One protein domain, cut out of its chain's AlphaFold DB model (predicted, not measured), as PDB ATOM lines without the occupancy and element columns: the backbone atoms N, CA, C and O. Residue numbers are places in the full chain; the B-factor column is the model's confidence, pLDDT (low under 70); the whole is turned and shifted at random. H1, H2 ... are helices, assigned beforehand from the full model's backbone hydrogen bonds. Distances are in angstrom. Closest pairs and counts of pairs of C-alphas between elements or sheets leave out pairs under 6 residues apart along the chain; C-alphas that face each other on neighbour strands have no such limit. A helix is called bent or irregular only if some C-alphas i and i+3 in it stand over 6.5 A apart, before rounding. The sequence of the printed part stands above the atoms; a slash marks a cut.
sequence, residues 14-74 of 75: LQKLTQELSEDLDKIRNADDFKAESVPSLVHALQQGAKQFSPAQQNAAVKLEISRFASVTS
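This is residues 14 to 74 of the 75 residues of a protein of Trichoderma guizhouense (UniProt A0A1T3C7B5). An open, flat hook of three helices: H1, kinked near residue 23, and H2 run side by side only loosely, the chain folding back between them with a gap left in the middle, and beyond H2 the chain turns off into H3, the longest helix, whose residues 62 to 73 stick out as a free arm with Ser 74 at its tip. The 61 printed residues have three named helices, H1, H2, H3 along the chain, and no named strand; the class is all helix. The whole is only just loose, close to extended, with a radius of gyration of the C-alphas of 15.6 A and spans of 46 by 26 by 11 A.

H3, residues 55 to 73, measures 27.6 A and ends at C-alpha 73 (64.468, 24.087, 62.092). H2, residues 36 to 49, measures 21.1 A; it is only just irregular, C-alphas 37 and 40 being 6.7 A apart. H1, residues 14 to 29, measures 20.3 A from C-alpha 14 (52.537, 35.094, 46.109); it has a kink of 49 degrees near residue 23 and is irregular, C-alphas 23 and 26 being 7.1 A apart.

H3 touches no helix and is apart from H1 and H2. H1 and H2 are near each other, with 7 pairs of C-alphas within 10 A. In H3 every O i to N i+4 pair is within hydrogen-bond range; in H1 10 of 12 are, in H2 8 of 10.

The C-alphas farthest apart, Glu 37 and Ser 74, are 48.0 A apart. The printed part has no cut and no long link, and no printed residue is under 70 in pLDDT.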
ATOM      1  N   LEU A  14      52.042  35.367  47.455       93.69
ATOM      2  CA  LEU A  14      52.537  35.094  46.109       93.69
ATOM      3  C   LEU A  14      53.203  33.716  46.015       93.69
ATOM      4  O   LEU A  14      52.949  32.985  45.060       93.69
ATOM      5  N   GLN A  15      54.003  33.330  47.012       94.31
ATOM      6  CA  GLN A  15      54.614  32.002  47.063       94.31
ATOM      7  C   GLN A  15      53.550  30.896  47.073       94.31
ATOM      8  O   GLN A  15      53.617  29.977  46.262       94.31
ATOM      9  N   LYS A  16      52.553  30.977  47.965       93.75
ATOM     10  CA  LYS A  16      51.488  29.963  48.034       93.75
ATOM     11  C   LYS A  16      50.656  29.946  46.753       93.75
ATOM     12  O   LYS A  16      50.433  28.884  46.194       93.75
ATOM     13  N   LEU A  17      50.257  31.114  46.249       93.69
ATOM     14  CA  LEU A  17      49.446  31.222  45.037       93.69
ATOM     15  C   LEU A  17      50.148  30.631  43.813       93.69
ATOM     16  O   LEU A  17      49.513  29.955  43.013       93.69
ATOM     17  N   THR A  18      51.444  30.896  43.652       92.31
ATOM     18  CA  THR A  18      52.216  30.359  42.523       92.31
ATOM     19  C   THR A  18      52.436  28.855  42.637       92.31
ATOM     20  O   THR A  18      52.414  28.185  41.609       92.31
ATOM     21  N   GLN A  19      52.571  28.318  43.854       93.81
ATOM     22  CA  GLN A  19      52.617  26.874  44.091       93.81
ATOM     23  C   GLN A  19      51.302  26.203  43.667       93.81
ATOM     24  O   GLN A  19      51.324  25.344  42.790       93.81
ATOM     25  N   GLU A  20      50.165  26.659  44.199       92.06
ATOM     26  CA  GLU A  20      48.834  26.127  43.852       92.06
ATOM     27  C   GLU A  20      48.557  26.267  42.349       92.06
ATOM     28  O   GLU A  20      48.164  25.316  41.678       92.06
ATOM     29  N   LEU A  21      48.861  27.441  41.779       92.56
ATOM     30  CA  LEU A  21      48.719  27.660  40.345       92.56
ATOM     31  C   LEU A  21      49.588  26.691  39.550       92.56
ATOM     32  O   LEU A  21      49.120  26.217  38.530       92.56
ATOM     33  N   SER A  22      50.820  26.391  39.974       92.31
ATOM     34  CA  SER A  22      51.691  25.447  39.262       92.31
ATOM     35  C   SER A  22      51.148  24.016  39.274       92.31
ATOM     36  O   SER A  22      51.252  23.324  38.265       92.31
ATOM     37  N   GLU A  23      50.517  23.602  40.375       91.94
ATOM     38  CA  GLU A  23      49.890  22.284  40.526       91.94
ATOM     39  C   GLU A  23      48.615  22.155  39.680       91.94
ATOM     40  O   GLU A  23      48.303  21.079  39.160       91.94
ATOM     41  N   ASP A  24      47.897  23.263  39.500       92.12
ATOM     42  CA  ASP A  24      46.672  23.325  38.706       92.12
ATOM     43  C   ASP A  24      46.890  23.786  37.257       92.12
ATOM     44  O   ASP A  24      45.982  23.657  36.435       92.12
ATOM     45  N   LEU A  25      48.084  24.276  36.901       91.00
ATOM     46  CA  LEU A  25      48.361  24.900  35.602       91.00
ATOM     47  C   LEU A  25      48.090  23.942  34.448       91.00
ATOM     48  O   LEU A  25      47.474  24.325  33.454       91.00
ATOM     49  N   ASP A  26      48.510  22.687  34.596       88.88
ATOM     50  CA  ASP A  26      48.269  21.656  33.592       88.88
ATOM     51  C   ASP A  26      46.778  21.330  33.461       88.88
ATOM     52  O   ASP A  26      46.295  21.100  32.354       88.88
ATOM     53  N   LYS A  27      46.013  21.362  34.557       91.75
ATOM     54  CA  LYS A  27      44.561  21.130  34.512       91.75
ATOM     55  C   LYS A  27      43.858  22.274  33.790       91.75
ATOM     56  O   LYS A  27      43.048  22.024  32.908       91.75
ATOM     57  N   ILE A  28      44.214  23.515  34.129       89.75
ATOM     58  CA  ILE A  28      43.655  24.723  33.512       89.75
ATOM     59  C   ILE A  28      43.993  24.758  32.019       89.75
ATOM     60  O   ILE A  28      43.110  24.981  31.200       89.75
ATOM     61  N   ARG A  29      45.251  24.495  31.643       86.88
ATOM     62  CA  ARG A  29      45.698  24.534  30.241       86.88
ATOM     63  C   ARG A  29      45.004  23.493  29.365       86.88
ATOM     64  O   ARG A  29      44.810  23.740  28.181       86.88
ATOM     65  N   ASN A  30      44.704  22.328  29.927       90.19
ATOM     66  CA  ASN A  30      44.090  21.225  29.194       90.19
ATOM     67  C   ASN A  30      42.551  21.216  29.307       90.19
ATOM     68  O   ASN A  30      41.929  20.280  28.813       90.19
ATOM     69  N   ALA A  31      41.937  22.213  29.953       94.06
ATOM     70  CA  ALA A  31      40.485  22.342  30.011       94.06
ATOM     71  C   ALA A  31      39.926  22.822  28.660       94.06
ATOM     72  O   ALA A  31      40.433  23.783  28.080       94.06
ATOM     73  N   ASP A  32      38.863  22.172  28.172       92.31
ATOM     74  CA  ASP A  32      38.276  22.425  26.843       92.31
ATOM     75  C   ASP A  32      37.781  23.873  26.644       92.31
ATOM     76  O   ASP A  32      37.675  24.371  25.519       92.31
ATOM     77  N   ASP A  33      37.455  24.561  27.738       93.00
ATOM     78  CA  ASP A  33      36.945  25.928  27.774       93.00
ATOM     79  C   ASP A  33      38.023  26.984  28.071       93.00
ATOM     80  O   ASP A  33      37.753  28.188  27.971       93.00
ATOM     81  N   PHE A  34      39.258  26.578  28.380       93.12
ATOM     82  CA  PHE A  34      40.353  27.511  28.600       93.12
ATOM     83  C   PHE A  34      41.001  27.925  27.275       93.12
ATOM     84  O   PHE A  34      41.639  27.136  26.579       93.12
ATOM     85  N   LYS A  35      40.850  29.202  26.922       93.19
ATOM     86  CA  LYS A  35      41.334  29.783  25.663       93.19
ATOM     87  C   LYS A  35      42.206  31.005  25.931       93.19
ATOM     88  O   LYS A  35      42.314  31.468  27.066       93.19
ATOM     89  N   ALA A  36      42.824  31.560  24.888       91.88
ATOM     90  CA  ALA A  36      43.657  32.761  25.021       91.88
ATOM     91  C   ALA A  36      42.879  33.929  25.664       91.88
ATOM     92  O   ALA A  36      43.396  34.644  26.521       91.88
ATOM     93  N   GLU A  37      41.602  34.060  25.316       94.69
ATOM     94  CA  GLU A  37      40.645  35.007  25.884       94.69
ATOM     95  C   GLU A  37      40.284  34.755  27.362       94.69
ATOM     96  O   GLU A  37      39.780  35.662  28.021       94.69
ATOM     97  N   SER A  38      40.588  33.579  27.922       93.94
ATOM     98  CA  SER A  38      40.383  33.263  29.345       93.94
ATOM     99  C   SER A  38      41.495  33.832  30.239       93.94
ATOM    100  O   SER A  38      41.281  34.032  31.437       93.94
ATOM    101  N   VAL A  39      42.671  34.152  29.679       92.88
ATOM    102  CA  VAL A  39      43.841  34.635  30.437       92.88
ATOM    103  C   VAL A  39      43.559  35.928  31.220       92.88
ATOM    104  O   VAL A  39      43.888  35.968  32.406       92.88
ATOM    105  N   PRO A  40      42.915  36.971  30.654       95.19
ATOM    106  CA  PRO A  40      42.566  38.169  31.422       95.19
ATOM    107  C   PRO A  40      41.658  37.872  32.622       95.19
ATOM    108  O   PRO A  40      41.835  38.470  33.683       95.19
ATOM    109  N   SER A  41      40.722  36.926  32.478       92.62
ATOM    110  CA  SER A  41      39.833  36.495  33.565       92.62
ATOM    111  C   SER A  41      40.608  35.777  34.671       92.62
ATOM    112  O   SER A  41      40.457  36.108  35.847       92.62
ATOM    113  N   LEU A  42      41.522  34.870  34.298       91.75
ATOM    114  CA  LEU A  42      42.425  34.205  35.240       91.75
ATOM    115  C   LEU A  42      43.270  35.229  36.011       91.75
ATOM    116  O   LEU A  42      43.296  35.206  37.238       91.75
ATOM    117  N   VAL A  43      43.903  36.178  35.314       92.31
ATOM    118  CA  VAL A  43      44.689  37.251  35.950       92.31
ATOM    119  C   VAL A  43      43.827  38.067  36.915       92.31
ATOM    120  O   VAL A  43      44.263  38.365  38.027       92.31
ATOM    121  N   HIS A  44      42.595  38.400  36.525       93.25
ATOM    122  CA  HIS A  44      41.680  39.146  37.381       93.25
ATOM    123  C   HIS A  44      41.319  38.371  38.655       93.25
ATOM    124  O   HIS A  44      41.372  38.936  39.747       93.25
ATOM    125  N   ALA A  45      41.017  37.076  38.540       91.81
ATOM    126  CA  ALA A  45      40.715  36.216  39.682       91.81
ATOM    127  C   ALA A  45      41.903  36.117  40.658       91.81
ATOM    128  O   ALA A  45      41.727  36.297  41.866       91.81
ATOM    129  N   LEU A  46      43.123  35.933  40.139       90.62
ATOM    130  CA  LEU A  46      44.352  35.900  40.945       90.62
ATOM    131  C   LEU A  46      44.573  37.226  41.699       90.62
ATOM    132  O   LEU A  46      44.893  37.231  42.888       90.62
ATOM    133  N   GLN A  47      44.347  38.367  41.039       88.25
ATOM    134  CA  GLN A  47      44.445  39.690  41.669       88.25
ATOM    135  C   GLN A  47      43.359  39.936  42.724       88.25
ATOM    136  O   GLN A  47      43.616  40.607  43.727       88.25
ATOM    137  N   GLN A  48      42.142  39.428  42.509       90.88
ATOM    138  CA  GLN A  48      41.057  39.542  43.483       90.88
ATOM    139  C   GLN A  48      41.325  38.709  44.738       90.88
ATOM    140  O   GLN A  48      41.064  39.192  45.839       90.88
ATOM    141  N   GLY A  49      41.893  37.507  44.597       88.31
ATOM    142  CA  GLY A  49      42.212  36.637  45.731       88.31
ATOM    143  C   GLY A  49      43.087  37.323  46.787       88.31
ATOM    144  O   GLY A  49      42.832  37.190  47.985       88.31
ATOM    145  N   ALA A  50      44.047  38.151  46.357       82.88
ATOM    146  CA  ALA A  50      44.923  38.908  47.254       82.88
ATOM    147  C   ALA A  50      44.165  39.912  48.142       82.88
ATOM    148  O   ALA A  50      44.639  40.277  49.218       82.88
ATOM    149  N   LYS A  51      42.984  40.370  47.707       87.62
ATOM    150  CA  LYS A  51      42.179  41.386  48.400       87.62
ATOM    151  C   LYS A  51      41.201  40.800  49.420       87.62
ATOM    152  O   LYS A  51      40.601  41.568  50.164       87.62
ATOM    153  N   GLN A  52      41.069  39.473  49.497       91.69
ATOM    154  CA  GLN A  52      40.086  38.830  50.379       91.69
ATOM    155  C   GLN A  52      40.515  38.666  51.833       91.69
ATOM    156  O   GLN A  52      39.720  38.228  52.663       91.69
ATOM    157  N   PHE A  53      41.740  39.053  52.175       92.44
ATOM    158  CA  PHE A  53      42.251  38.940  53.534       92.44
ATOM    159  C   PHE A  53      42.204  40.291  54.237       92.44
ATOM    160  O   PHE A  53      42.855  41.247  53.817       92.44
ATOM    161  N   SER A  54      41.487  40.356  55.358       93.69
ATOM    162  CA  SER A  54      41.574  41.486  56.284       93.69
ATOM    163  C   SER A  54      42.984  41.594  56.885       93.69
ATOM    164  O   SER A  54      43.676  40.578  57.006       93.69
ATOM    165  N   PRO A  55      43.414  42.779  57.358       92.94
ATOM    166  CA  PRO A  55      44.732  42.940  57.981       92.94
ATOM    167  C   PRO A  55      44.994  41.958  59.135       92.94
ATOM    168  O   PRO A  55      46.098  41.444  59.285       92.94
ATOM    169  N   ALA A  56      43.970  41.628  59.928       93.88
ATOM    170  CA  ALA A  56      44.094  40.648  61.005       93.88
ATOM    171  C   ALA A  56      44.399  39.234  60.478       93.88
ATOM    172  O   ALA A  56      45.248  38.538  61.040       93.88
ATOM    173  N   GLN A  57      43.756  38.823  59.382       95.12
ATOM    174  CA  GLN A  57      44.010  37.530  58.739       95.12
ATOM    175  C   GLN A  57      45.395  37.484  58.091       95.12
ATOM    176  O   GLN A  57      46.098  36.486  58.241       95.12
ATOM    177  N   GLN A  58      45.818  38.570  57.436       94.06
ATOM    178  CA  GLN A  58      47.167  38.686  56.871       94.06
ATOM    179  C   GLN A  58      48.231  38.503  57.961       94.06
ATOM    180  O   GLN A  58      49.163  37.709  57.820       94.06
ATOM    181  N   ASN A  59      48.035  39.162  59.105       93.75
ATOM    182  CA  ASN A  59      48.928  39.061  60.253       93.75
ATOM    183  C   ASN A  59      48.970  37.646  60.839       93.75
ATOM    184  O   ASN A  59      50.046  37.160  61.193       93.75
ATOM    185  N   ALA A  60      47.816  36.990  60.956       94.31
ATOM    186  CA  ALA A  60      47.729  35.623  61.455       94.31
ATOM    187  C   ALA A  60      48.441  34.630  60.522       94.31
ATOM    188  O   ALA A  60      49.190  33.783  61.006       94.31
ATOM    189  N   ALA A  61      48.274  34.774  59.203       94.38
ATOM    190  CA  ALA A  61      48.913  33.919  58.205       94.38
ATOM    191  C   ALA A  61      50.447  33.999  58.272       94.38
ATOM    192  O   ALA A  61      51.114  32.968  58.350       94.38
ATOM    193  N   VAL A  62      51.005  35.214  58.331       94.69
ATOM    194  CA  VAL A  62      52.460  35.415  58.448       94.69
ATOM    195  C   VAL A  62      53.000  34.814  59.748       94.69
ATOM    196  O   VAL A  62      54.007  34.111  59.733       94.69
ATOM    197  N   LYS A  63      52.320  35.039  60.880       94.12
ATOM    198  CA  LYS A  63      52.738  34.471  62.171       94.12
ATOM    199  C   LYS A  63      52.721  32.947  62.165       94.12
ATOM    200  O   LYS A  63      53.642  32.332  62.690       94.12
ATOM    201  N   LEU A  64      51.681  32.349  61.586       95.12
ATOM    202  CA  LEU A  64      51.560  30.900  61.489       95.12
ATOM    203  C   LEU A  64      52.710  30.298  60.674       95.12
ATOM    204  O   LEU A  64      53.307  29.317  61.113       95.12
ATOM    205  N   GLU A  65      53.047  30.900  59.530       93.56
ATOM    206  CA  GLU A  65      54.145  30.418  58.684       93.56
ATOM    207  C   GLU A  65      55.501  30.532  59.396       93.56
ATOM    208  O   GLU A  65      56.284  29.582  59.386       93.56
ATOM    209  N   ILE A  66      55.755  31.648  60.093       88.69
ATOM    210  CA  ILE A  66      56.979  31.838  60.887       88.69
ATOM    211  C   ILE A  66      57.096  30.766  61.976       88.69
ATOM    212  O   ILE A  66      58.153  30.152  62.126       88.69
ATOM    213  N   SER A  67      56.016  30.503  62.717       92.44
ATOM    214  CA  SER A  67      56.002  29.466  63.755       92.44
ATOM    215  C   SER A  67      56.251  28.071  63.179       92.44
ATOM    216  O   SER A  67      56.991  27.285  63.769       92.44
ATOM    217  N   ARG A  68      55.674  27.764  62.009       91.56
ATOM    218  CA  ARG A  68      55.899  26.491  61.313       91.56
ATOM    219  C   ARG A  68      57.362  26.332  60.915       91.56
ATOM    220  O   ARG A  68      57.949  25.289  61.186       91.56
ATOM    221  N   PHE A  69      57.966  27.364  60.335       87.06
ATOM    222  CA  PHE A  69      59.382  27.329  59.982       87.06
ATOM    223  C   PHE A  69      60.271  27.114  61.215       87.06
ATOM    224  O   PHE A  69      61.119  26.227  61.204       87.06
ATOM    225  N   ALA A  70      60.013  27.840  62.309       87.31
ATOM    226  CA  ALA A  70      60.754  27.684  63.560       87.31
ATOM    227  C   ALA A  70      60.644  26.266  64.153       87.31
ATOM    228  O   ALA A  70      61.619  25.749  64.691       87.31
ATOM    229  N   SER A  71      59.485  25.607  64.028       87.94
ATOM    230  CA  SER A  71      59.332  24.211  64.469       87.94
ATOM    231  C   SER A  71      60.113  23.208  63.613       87.94
ATOM    232  O   SER A  71      60.607  22.221  64.147       87.94
ATOM    233  N   VAL A  72      60.265  23.467  62.310       85.06
ATOM    234  CA  VAL A  72      60.991  22.581  61.383       85.06
ATOM    235  C   VAL A  72      62.503  22.680  61.583       85.06
ATOM    236  O   VAL A  72      63.196  21.681  61.456       85.06
ATOM    237  N   THR A  73      63.022  23.862  61.915       79.50
ATOM    238  CA  THR A  73      64.468  24.087  62.092       79.50
ATOM    239  C   THR A  73      64.988  23.763  63.494       79.50
ATOM    240  O   THR A  73      66.198  23.768  63.703       79.50
ATOM    241  N   SER A  74      64.094  23.494  64.449       75.12
ATOM    242  CA  SER A  74      64.440  23.145  65.836       75.12
ATOM    243  C   SER A  74      64.478  21.628  66.098       75.12
ATOM    244  O   SER A  74      64.581  21.225  67.256       75.12
TER     245      SER A  74